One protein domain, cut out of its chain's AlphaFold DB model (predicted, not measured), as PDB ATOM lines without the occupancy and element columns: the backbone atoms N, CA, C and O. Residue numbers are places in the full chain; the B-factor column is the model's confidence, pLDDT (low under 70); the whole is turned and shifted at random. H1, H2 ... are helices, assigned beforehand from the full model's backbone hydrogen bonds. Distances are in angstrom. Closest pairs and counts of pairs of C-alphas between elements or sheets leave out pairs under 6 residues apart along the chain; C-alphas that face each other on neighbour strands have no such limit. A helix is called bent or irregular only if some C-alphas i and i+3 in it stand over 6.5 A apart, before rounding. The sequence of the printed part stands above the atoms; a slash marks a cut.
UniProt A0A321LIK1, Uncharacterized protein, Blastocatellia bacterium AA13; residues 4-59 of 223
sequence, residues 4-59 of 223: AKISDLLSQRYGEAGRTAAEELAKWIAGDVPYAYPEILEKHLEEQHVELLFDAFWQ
ATOM      1  N   ALA A   4     102.543 118.301 103.665       96.25
ATOM      2  CA  ALA A   4     101.679 117.638 102.687       96.25
ATOM      3  C   ALA A   4     100.416 118.456 102.362       96.25
ATOM      4  O   ALA A   4     100.114 118.687 101.195       96.25
ATOM      5  N   LYS A   5      99.730 118.991 103.384       96.88
ATOM      6  CA  LYS A   5      98.529 119.808 103.161       96.88
ATOM      7  C   LYS A   5      98.856 121.149 102.488       96.88
ATOM      8  O   LYS A   5      98.079 121.612 101.661       96.88
ATOM      9  N   ILE A   6      99.990 121.770 102.816       98.12
ATOM     10  CA  ILE A   6     100.440 123.014 102.167       98.12
ATOM     11  C   ILE A   6     100.825 122.769 100.703       98.12
ATOM     12  O   ILE A   6     100.433 123.545  99.836       98.12
ATOM     13  N   SER A   7     101.528 121.672 100.417       98.06
ATOM     14  CA  SER A   7     101.884 121.240  99.062       98.06
ATOM     15  C   SER A   7     100.644 121.046  98.183       98.06
ATOM     16  O   SER A   7     100.602 121.531  97.046       98.06
ATOM     17  N   ASP A   8      99.605 120.396  98.718       98.12
ATOM     18  CA  ASP A   8      98.329 120.225  98.016       98.12
ATOM     19  C   ASP A   8      97.656 121.575  97.734       98.12
ATOM     20  O   ASP A   8      97.221 121.821  96.610       98.12
ATOM     21  N   LEU A   9      97.617 122.476  98.721       98.44
ATOM     22  CA  LEU A   9      97.024 123.810  98.566       98.44
ATOM     23  C   LEU A   9      97.767 124.662  97.527       98.44
ATOM     24  O   LEU A   9      97.122 125.306  96.697       98.44
ATOM     25  N   LEU A  10      99.104 124.645  97.533       98.44
ATOM     26  CA  LEU A  10      99.925 125.332  96.532       98.44
ATOM     27  C   LEU A  10      99.615 124.808  95.125       98.44
ATOM     28  O   LEU A  10      99.335 125.592  94.218       98.44
ATOM     29  N   SER A  11      99.595 123.485  94.965       98.00
ATOM     30  CA  SER A  11      99.323 122.824  93.684       98.00
ATOM     31  C   SER A  11      97.905 123.100  93.174       98.00
ATOM     32  O   SER A  11      97.713 123.367  91.989       98.00
ATOM     33  N   GLN A  12      96.903 123.068  94.059       98.00
ATOM     34  CA  GLN A  12      95.506 123.338  93.708       98.00
ATOM     35  C   GLN A  12      95.280 124.804  93.326       98.00
ATOM     36  O   GLN A  12      94.548 125.077  92.375       98.00
ATOM     37  N   ARG A  13      95.900 125.751  94.047       98.19
ATOM     38  CA  ARG A  13      95.682 127.191  93.841       98.19
ATOM     39  C   ARG A  13      96.492 127.762  92.676       98.19
ATOM     40  O   ARG A  13      95.996 128.657  91.997       98.19
ATOM     41  N   TYR A  14      97.706 127.261  92.443       98.31
ATOM     42  CA  TYR A  14      98.658 127.852  91.491       98.31
ATOM     43  C   TYR A  14      99.146 126.887  90.397       98.31
ATOM     44  O   TYR A  14     100.026 127.237  89.610       98.31
ATOM     45  N   GLY A  15      98.586 125.677  90.313       98.06
ATOM     46  CA  GLY A  15      98.880 124.726  89.243       98.06
ATOM     47  C   GLY A  15     100.346 124.294  89.213       98.06
ATOM     48  O   GLY A  15     100.910 123.884  90.226       98.06
ATOM     49  N   GLU A  16     100.970 124.365  88.036       97.81
ATOM     50  CA  GLU A  16     102.366 123.957  87.840       97.81
ATOM     51  C   GLU A  16     103.349 124.799  88.656       97.81
ATOM     52  O   GLU A  16     104.172 124.231  89.365       97.81
ATOM     53  N   ALA A  17     103.198 126.126  88.660       97.94
ATOM     54  CA  ALA A  17     104.028 127.005  89.484       97.94
ATOM     55  C   ALA A  17     103.872 126.699  90.985       97.94
ATOM     56  O   ALA A  17     104.823 126.821  91.753       97.94
ATOM     57  N   GLY A  18     102.678 126.266  91.405       98.44
ATOM     58  CA  GLY A  18     102.421 125.801  92.767       98.44
ATOM     59  C   GLY A  18     103.191 124.531  93.126       98.44
ATOM     60  O   GLY A  18     103.734 124.443  94.226       98.44
ATOM     61  N   ARG A  19     103.291 123.577  92.192       98.25
ATOM     62  CA  ARG A  19     104.122 122.374  92.363       98.25
ATOM     63  C   ARG A  19     105.602 122.729  92.470       98.25
ATOM     64  O   ARG A  19     106.249 122.273  93.406       98.25
ATOM     65  N   THR A  20     106.099 123.610  91.600       97.94
ATOM     66  CA  THR A  20     107.479 124.118  91.673       97.94
ATOM     67  C   THR A  20     107.766 124.778  93.023       97.94
ATOM     68  O   THR A  20     108.781 124.487  93.652       97.94
ATOM     69  N   ALA A  21     106.846 125.619  93.511       98.31
ATOM     70  CA  ALA A  21     106.975 126.246  94.825       98.31
ATOM     71  C   ALA A  21     107.027 125.213  95.961       98.31
ATOM     72  O   ALA A  21     107.821 125.361  96.887       98.31
ATOM     73  N   ALA A  22     106.201 124.164  95.896       98.25
ATOM     74  CA  ALA A  22     106.195 123.098  96.893       98.25
ATOM     75  C   ALA A  22     107.513 122.304  96.888       98.25
ATOM     76  O   ALA A  22     108.105 122.104  97.947       98.25
ATOM     77  N   GLU A  23     108.012 121.917  95.711       97.69
ATOM     78  CA  GLU A  23     109.294 121.216  95.559       97.69
ATOM     79  C   GLU A  23     110.469 122.029  96.115       97.69
ATOM     80  O   GLU A  23     111.328 121.486  96.812       97.69
ATOM     81  N   GLU A  24     110.501 123.334  95.850       97.38
ATOM     82  CA  GLU A  24     111.549 124.208  96.375       97.38
ATOM     83  C   GLU A  24     111.412 124.412  97.890       97.38
ATOM     84  O   GLU A  24     112.398 124.301  98.619       97.38
ATOM     85  N   LEU A  25     110.190 124.609  98.398       97.94
ATOM     86  CA  LEU A  25     109.917 124.669  99.836       97.94
ATOM     87  C   LEU A  25     110.359 123.384 100.558       97.94
ATOM     88  O   LEU A  25     110.902 123.463 101.662       97.94
ATOM     89  N   ALA A  26     110.179 122.211  99.940       97.44
ATOM     90  CA  ALA A  26     110.589 120.931 100.514       97.44
ATOM     91  C   ALA A  26     112.094 120.873 100.798       97.44
ATOM     92  O   ALA A  26     112.483 120.462 101.889       97.44
ATOM     93  N   LYS A  27     112.933 121.338  99.860       96.69
ATOM     94  CA  LYS A  27     114.398 121.385 100.033       96.69
ATOM     95  C   LYS A  27     114.793 122.259 101.220       96.69
ATOM     96  O   LYS A  27     115.679 121.915 102.000       96.69
ATOM     97  N   TRP A  28     114.115 123.395 101.384       96.69
ATOM     98  CA  TRP A  28     114.384 124.312 102.488       96.69
ATOM     99  C   TRP A  28     113.939 123.742 103.840       96.69
ATOM    100  O   TRP A  28     114.670 123.867 104.820       96.69
ATOM    101  N   ILE A  29     112.788 123.066 103.901       96.38
ATOM    102  CA  ILE A  29     112.331 122.374 105.118       96.38
ATOM    103  C   ILE A  29     113.243 121.187 105.454       96.38
ATOM    104  O   ILE A  29     113.519 120.947 106.623       96.38
ATOM    105  N   ALA A  30     113.753 120.469 104.453       95.88
ATOM    106  CA  ALA A  30     114.709 119.383 104.661       95.88
ATOM    107  C   ALA A  30     116.076 119.875 105.175       95.88
ATOM    108  O   ALA A  30     116.842 119.092 105.732       95.88
ATOM    109  N   GLY A  31     116.373 121.173 105.032       94.50
ATOM    110  CA  GLY A  31     117.677 121.738 105.374       94.50
ATOM    111  C   GLY A  31     118.749 121.469 104.316       94.50
ATOM    112  O   GLY A  31     119.935 121.582 104.614       94.50
ATOM    113  N   ASP A  32     118.343 121.157 103.083       94.88
ATOM    114  CA  ASP A  32     119.250 120.832 101.973       94.88
ATOM    115  C   ASP A  32     119.981 122.069 101.419       94.88
ATOM    116  O   ASP A  32     120.900 121.949 100.608       94.88
ATOM    117  N   VAL A  33     119.588 123.270 101.853       92.81
ATOM    118  CA  VAL A  33     120.213 124.543 101.474       92.81
ATOM    119  C   VAL A  33     120.823 125.242 102.697       92.81
ATOM    120  O   VAL A  33     120.296 125.140 103.810       92.81
ATOM    121  N   PRO A  34     121.937 125.982 102.539       92.56
ATOM    122  CA  PRO A  34     122.574 126.662 103.661       92.56
ATOM    123  C   PRO A  34     121.649 127.741 104.228       92.56
ATOM    124  O   PRO A  34     120.981 128.433 103.469       92.56
ATOM    125  N   TYR A  35     121.635 127.933 105.549       93.94
ATOM    126  CA  TYR A  35     120.810 128.958 106.216       93.94
ATOM    127  C   TYR A  35     119.294 128.841 105.940       93.94
ATOM    128  O   TYR A  35     118.596 129.851 105.931       93.94
ATOM    129  N   ALA A  36     118.774 127.627 105.720       91.25
ATOM    130  CA  ALA A  36     117.353 127.419 105.425       91.25
ATOM    131  C   ALA A  36     116.412 127.714 106.610       91.25
ATOM    132  O   ALA A  36     115.259 128.081 106.410       91.25
ATOM    133  N   TYR A  37     116.908 127.554 107.842       93.62
ATOM    134  CA  TYR A  37     116.131 127.628 109.087       93.62
ATOM    135  C   TYR A  37     114.871 126.726 109.101       93.62
ATOM    136  O   TYR A  37     113.764 127.248 109.266       93.62
ATOM    137  N   PRO A  38     115.007 125.384 108.987       94.50
ATOM    138  CA  PRO A  38     113.868 124.457 108.934       94.50
ATOM    139  C   PRO A  38     112.817 124.670 110.029       94.50
ATOM    140  O   PRO A  38     111.639 124.845 109.731       94.50
ATOM    141  N   GLU A  39     113.248 124.783 111.289       93.25
ATOM    142  CA  GLU A  39     112.345 124.964 112.439       93.25
ATOM    143  C   GLU A  39     111.543 126.277 112.394       93.25
ATOM    144  O   GLU A  39     110.477 126.406 112.994       93.25
ATOM    145  N   ILE A  40     112.046 127.285 111.676       93.88
ATOM    146  CA  ILE A  40     111.338 128.551 111.464       93.88
ATOM    147  C   ILE A  40     110.383 128.437 110.274       93.88
ATOM    148  O   ILE A  40     109.272 128.969 110.322       93.88
ATOM    149  N   LEU A  41     110.774 127.719 109.221       94.44
ATOM    150  CA  LEU A  41     109.910 127.449 108.073       94.44
ATOM    151  C   LEU A  41     108.696 126.598 108.436       94.44
ATOM    152  O   LEU A  41     107.616 126.844 107.906       94.44
ATOM    153  N   GLU A  42     108.816 125.680 109.391       94.31
ATOM    154  CA  GLU A  42     107.666 124.927 109.902       94.31
ATOM    155  C   GLU A  42     106.553 125.842 110.436       94.31
ATOM    156  O   GLU A  42     105.371 125.567 110.227       94.31
ATOM    157  N   LYS A  43     106.909 126.990 111.032       94.88
ATOM    158  CA  LYS A  43     105.942 128.000 111.505       94.88
ATOM    159  C   LYS A  43     105.212 128.717 110.367       94.88
ATOM    160  O   LYS A  43     104.171 129.321 110.595       94.88
ATOM    161  N   HIS A  44     105.732 128.651 109.142       95.50
ATOM    162  CA  HIS A  44     105.057 129.193 107.965       95.50
ATOM    163  C   HIS A  44     103.996 128.233 107.415       95.50
ATOM    164  O   HIS A  44     103.188 128.658 106.596       95.50
ATOM    165  N   LEU A  45     103.966 126.961 107.843       96.38
ATOM    166  CA  LEU A  45     103.070 125.927 107.309       96.38
ATOM    167  C   LEU A  45     101.635 126.072 107.831       96.38
ATOM    168  O   LEU A  45     101.086 125.187 108.495       96.38
ATOM    169  N   GLU A  46     101.012 127.194 107.501       96.69
ATOM    170  CA  GLU A  46      99.631 127.529 107.808       96.69
ATOM    171  C   GLU A  46      98.904 127.962 106.535       96.69
ATOM    172  O   GLU A  46      99.484 128.571 105.639       96.69
ATOM    173  N   GLU A  47      97.611 127.656 106.454       96.94
ATOM    174  CA  GLU A  47      96.786 127.930 105.273       96.94
ATOM    175  C   GLU A  47      96.769 129.422 104.905       96.94
ATOM    176  O   GLU A  47      96.854 129.780 103.732       96.94
ATOM    177  N   GLN A  48      96.764 130.299 105.912       96.81
ATOM    178  CA  GLN A  48      96.816 131.751 105.726       96.81
ATOM    179  C   GLN A  48      98.129 132.248 105.093       96.81
ATOM    180  O   GLN A  48      98.152 133.321 104.496       96.81
ATOM    181  N   HIS A  49      99.208 131.466 105.166       97.44
ATOM    182  CA  HIS A  49     100.513 131.810 104.595       97.44
ATOM    183  C   HIS A  49     100.745 131.204 103.206       97.44
ATOM    184  O   HIS A  49     101.814 131.401 102.637       97.44
ATOM    185  N   VAL A  50      99.771 130.498 102.617       98.31
ATOM    186  CA  VAL A  50      99.936 129.846 101.301       98.31
ATOM    187  C   VAL A  50     100.339 130.836 100.206       98.31
ATOM    188  O   VAL A  50     101.164 130.504  99.361       98.31
ATOM    189  N   GLU A  51      99.813 132.060 100.227       98.38
ATOM    190  CA  GLU A  51     100.186 133.092  99.251       98.38
ATOM    191  C   GLU A  51     101.611 133.616  99.467       98.38
ATOM    192  O   GLU A  51     102.359 133.783  98.505       98.38
ATOM    193  N   LEU A  52     102.012 133.801 100.730       98.12
ATOM    194  CA  LEU A  52     103.380 134.164 101.097       98.12
ATOM    195  C   LEU A  52     104.372 133.076 100.665       98.12
ATOM    196  O   LEU A  52     105.401 133.391 100.072       98.12
ATOM    197  N   LEU A  53     104.053 131.810 100.943       98.44
ATOM    198  CA  LEU A  53     104.862 130.656 100.555       98.44
ATOM    199  C   LEU A  53     104.939 130.512  99.037       98.44
ATOM    200  O   LEU A  53     106.022 130.291  98.507       98.44
ATOM    201  N   PHE A  54     103.826 130.689  98.326       98.69
ATOM    202  CA  PHE A  54     103.857 130.689  96.872       98.69
ATOM    203  C   PHE A  54     104.815 131.765  96.363       98.69
ATOM    204  O   PHE A  54     105.796 131.421  95.713       98.69
ATOM    205  N   ASP A  55     104.606 133.034  96.740       98.06
ATOM    206  CA  ASP A  55     105.431 134.160  96.285       98.06
ATOM    207  C   ASP A  55     106.919 134.012  96.660       98.06
ATOM    208  O   ASP A  55     107.792 134.469  95.924       98.06
ATOM    209  N   ALA A  56     107.227 133.361  97.782       97.94
ATOM    210  CA  ALA A  56     108.590 133.138  98.255       97.94
ATOM    211  C   ALA A  56     109.354 132.020  97.518       97.94
ATOM    212  O   ALA A  56     110.583 132.085  97.465       97.94
ATOM    213  N   PHE A  57     108.664 131.016  96.964       98.19
ATOM    214  CA  PHE A  57     109.302 129.773  96.502       98.19
ATOM    215  C   PHE A  57     109.051 129.413  95.032       98.19
ATOM    216  O   PHE A  57     109.737 128.544  94.501       98.19
ATOM    217  N   TRP A  58     108.101 130.058  94.347       97.00
ATOM    218  CA  TRP A  58     107.707 129.662  92.985       97.00
ATOM    219  C   TRP A  58     108.770 129.884  91.901       97.00
ATOM    220  O   TRP A  58     108.670 129.308  90.819       97.00
ATOM    221  N   GLN A  59     109.780 130.709  92.174       94.94
ATOM    222  CA  GLN A  59     110.897 130.977  91.274       94.94
ATOM    223  C   GLN A  59     112.164 131.295  92.070       94.94
ATOM    224  O   GLN A  59     112.104 131.631  93.250       94.94
TER     225      GLN A  59
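What this domain is: This is residues 4 to 59 of the 223 residues of an uncharacterized protein of Blastocatellia bacterium AA13 (UniProt A0A321LIK1). A long helix, H1, is sharply bent and folds back on itself, its two arms H1a and H1b side by side and running opposite ways, while the last helix, H3, crosses both arms on one side of the pair. The short helix H2 turns back from the far end of H1b and packs only on that end, and a tight link then leads into H3. The printed part has 56 residues with three named helices, H1, H2 and H3 in chain order, and no named strand; its class is all helix. It is compact, with a radius of gyration of the C-alphas of 10.2 A, and has a rounded outline of 28 by 20 by 18 A.

Where its parts are: H1 covers residues 4 to 30 and by its hydrogen bonds was assigned as one helix, but it is bent: C-alphas 13 and 16 are 9.5 A apart. Its arm H1b, residues 16 to 30, is 21.4 A from first to last C-alpha and ends with C-alpha 30 at (114.709, 119.383, 104.661). The arm H1a, residues 4 to 13, measures 14.3 A and begins with C-alpha 4 at (101.679, 117.638, 102.687); residues 14 and 15 belong to neither arm. H2 covers residues 38 to 44, 10.0 A. H3, residues 47 to 57, measures 15.4 A and ends with C-alpha 57 at (109.302, 129.773, 96.502); it is irregular, with C-alphas 48 and 51 at 7.4 A.

How they stand to each other: H1b touches H1a with its residues 17 to 22 alone, opposite ways at a shallow tilt of 24 degrees; the closest C-alphas, those of Ser 11 and Gly 18, are 4.4 A apart. H3 touches H1b about perpendicular, at 88 degrees, the closest C-alphas being those of Ala 21 and Phe 57 at 4.5 A. H3 also touches H1a about perpendicular, at 75 degrees, with the C-alphas of Leu 10 and Val 50 closest at 6.6 A. H1b and H2 form a helical hairpin, opposite ways at a steep tilt of 42 degrees; H1b touches H2 with residues 28 to 30 alone, and the closest C-alphas, of Ile 29 and Pro 38, are 4.6 A apart. H2 and H3 are close but not clearly touching, with the C-alphas of His 44 and Leu 53 closest at 7.6 A. H1a and H2 are apart. The helix packing is mostly crossed. In H1a and H1b every O i to N i+4 pair is within hydrogen-bond range; in H3 5 of 7 are, and in H2 1 of 3, beside 3 of 4 O i to N i+3 pairs.

The domain as a whole: The two C-alphas farthest apart, those of Gln 12 and Pro 34, are 29.0 A apart. The printed part has no cut. The link from H1 to H2 is short, with 7 residues, that from H2 to H3 tight, with 2. The mean pLDDT of the printed part is 96.7, and no printed residue is under 70.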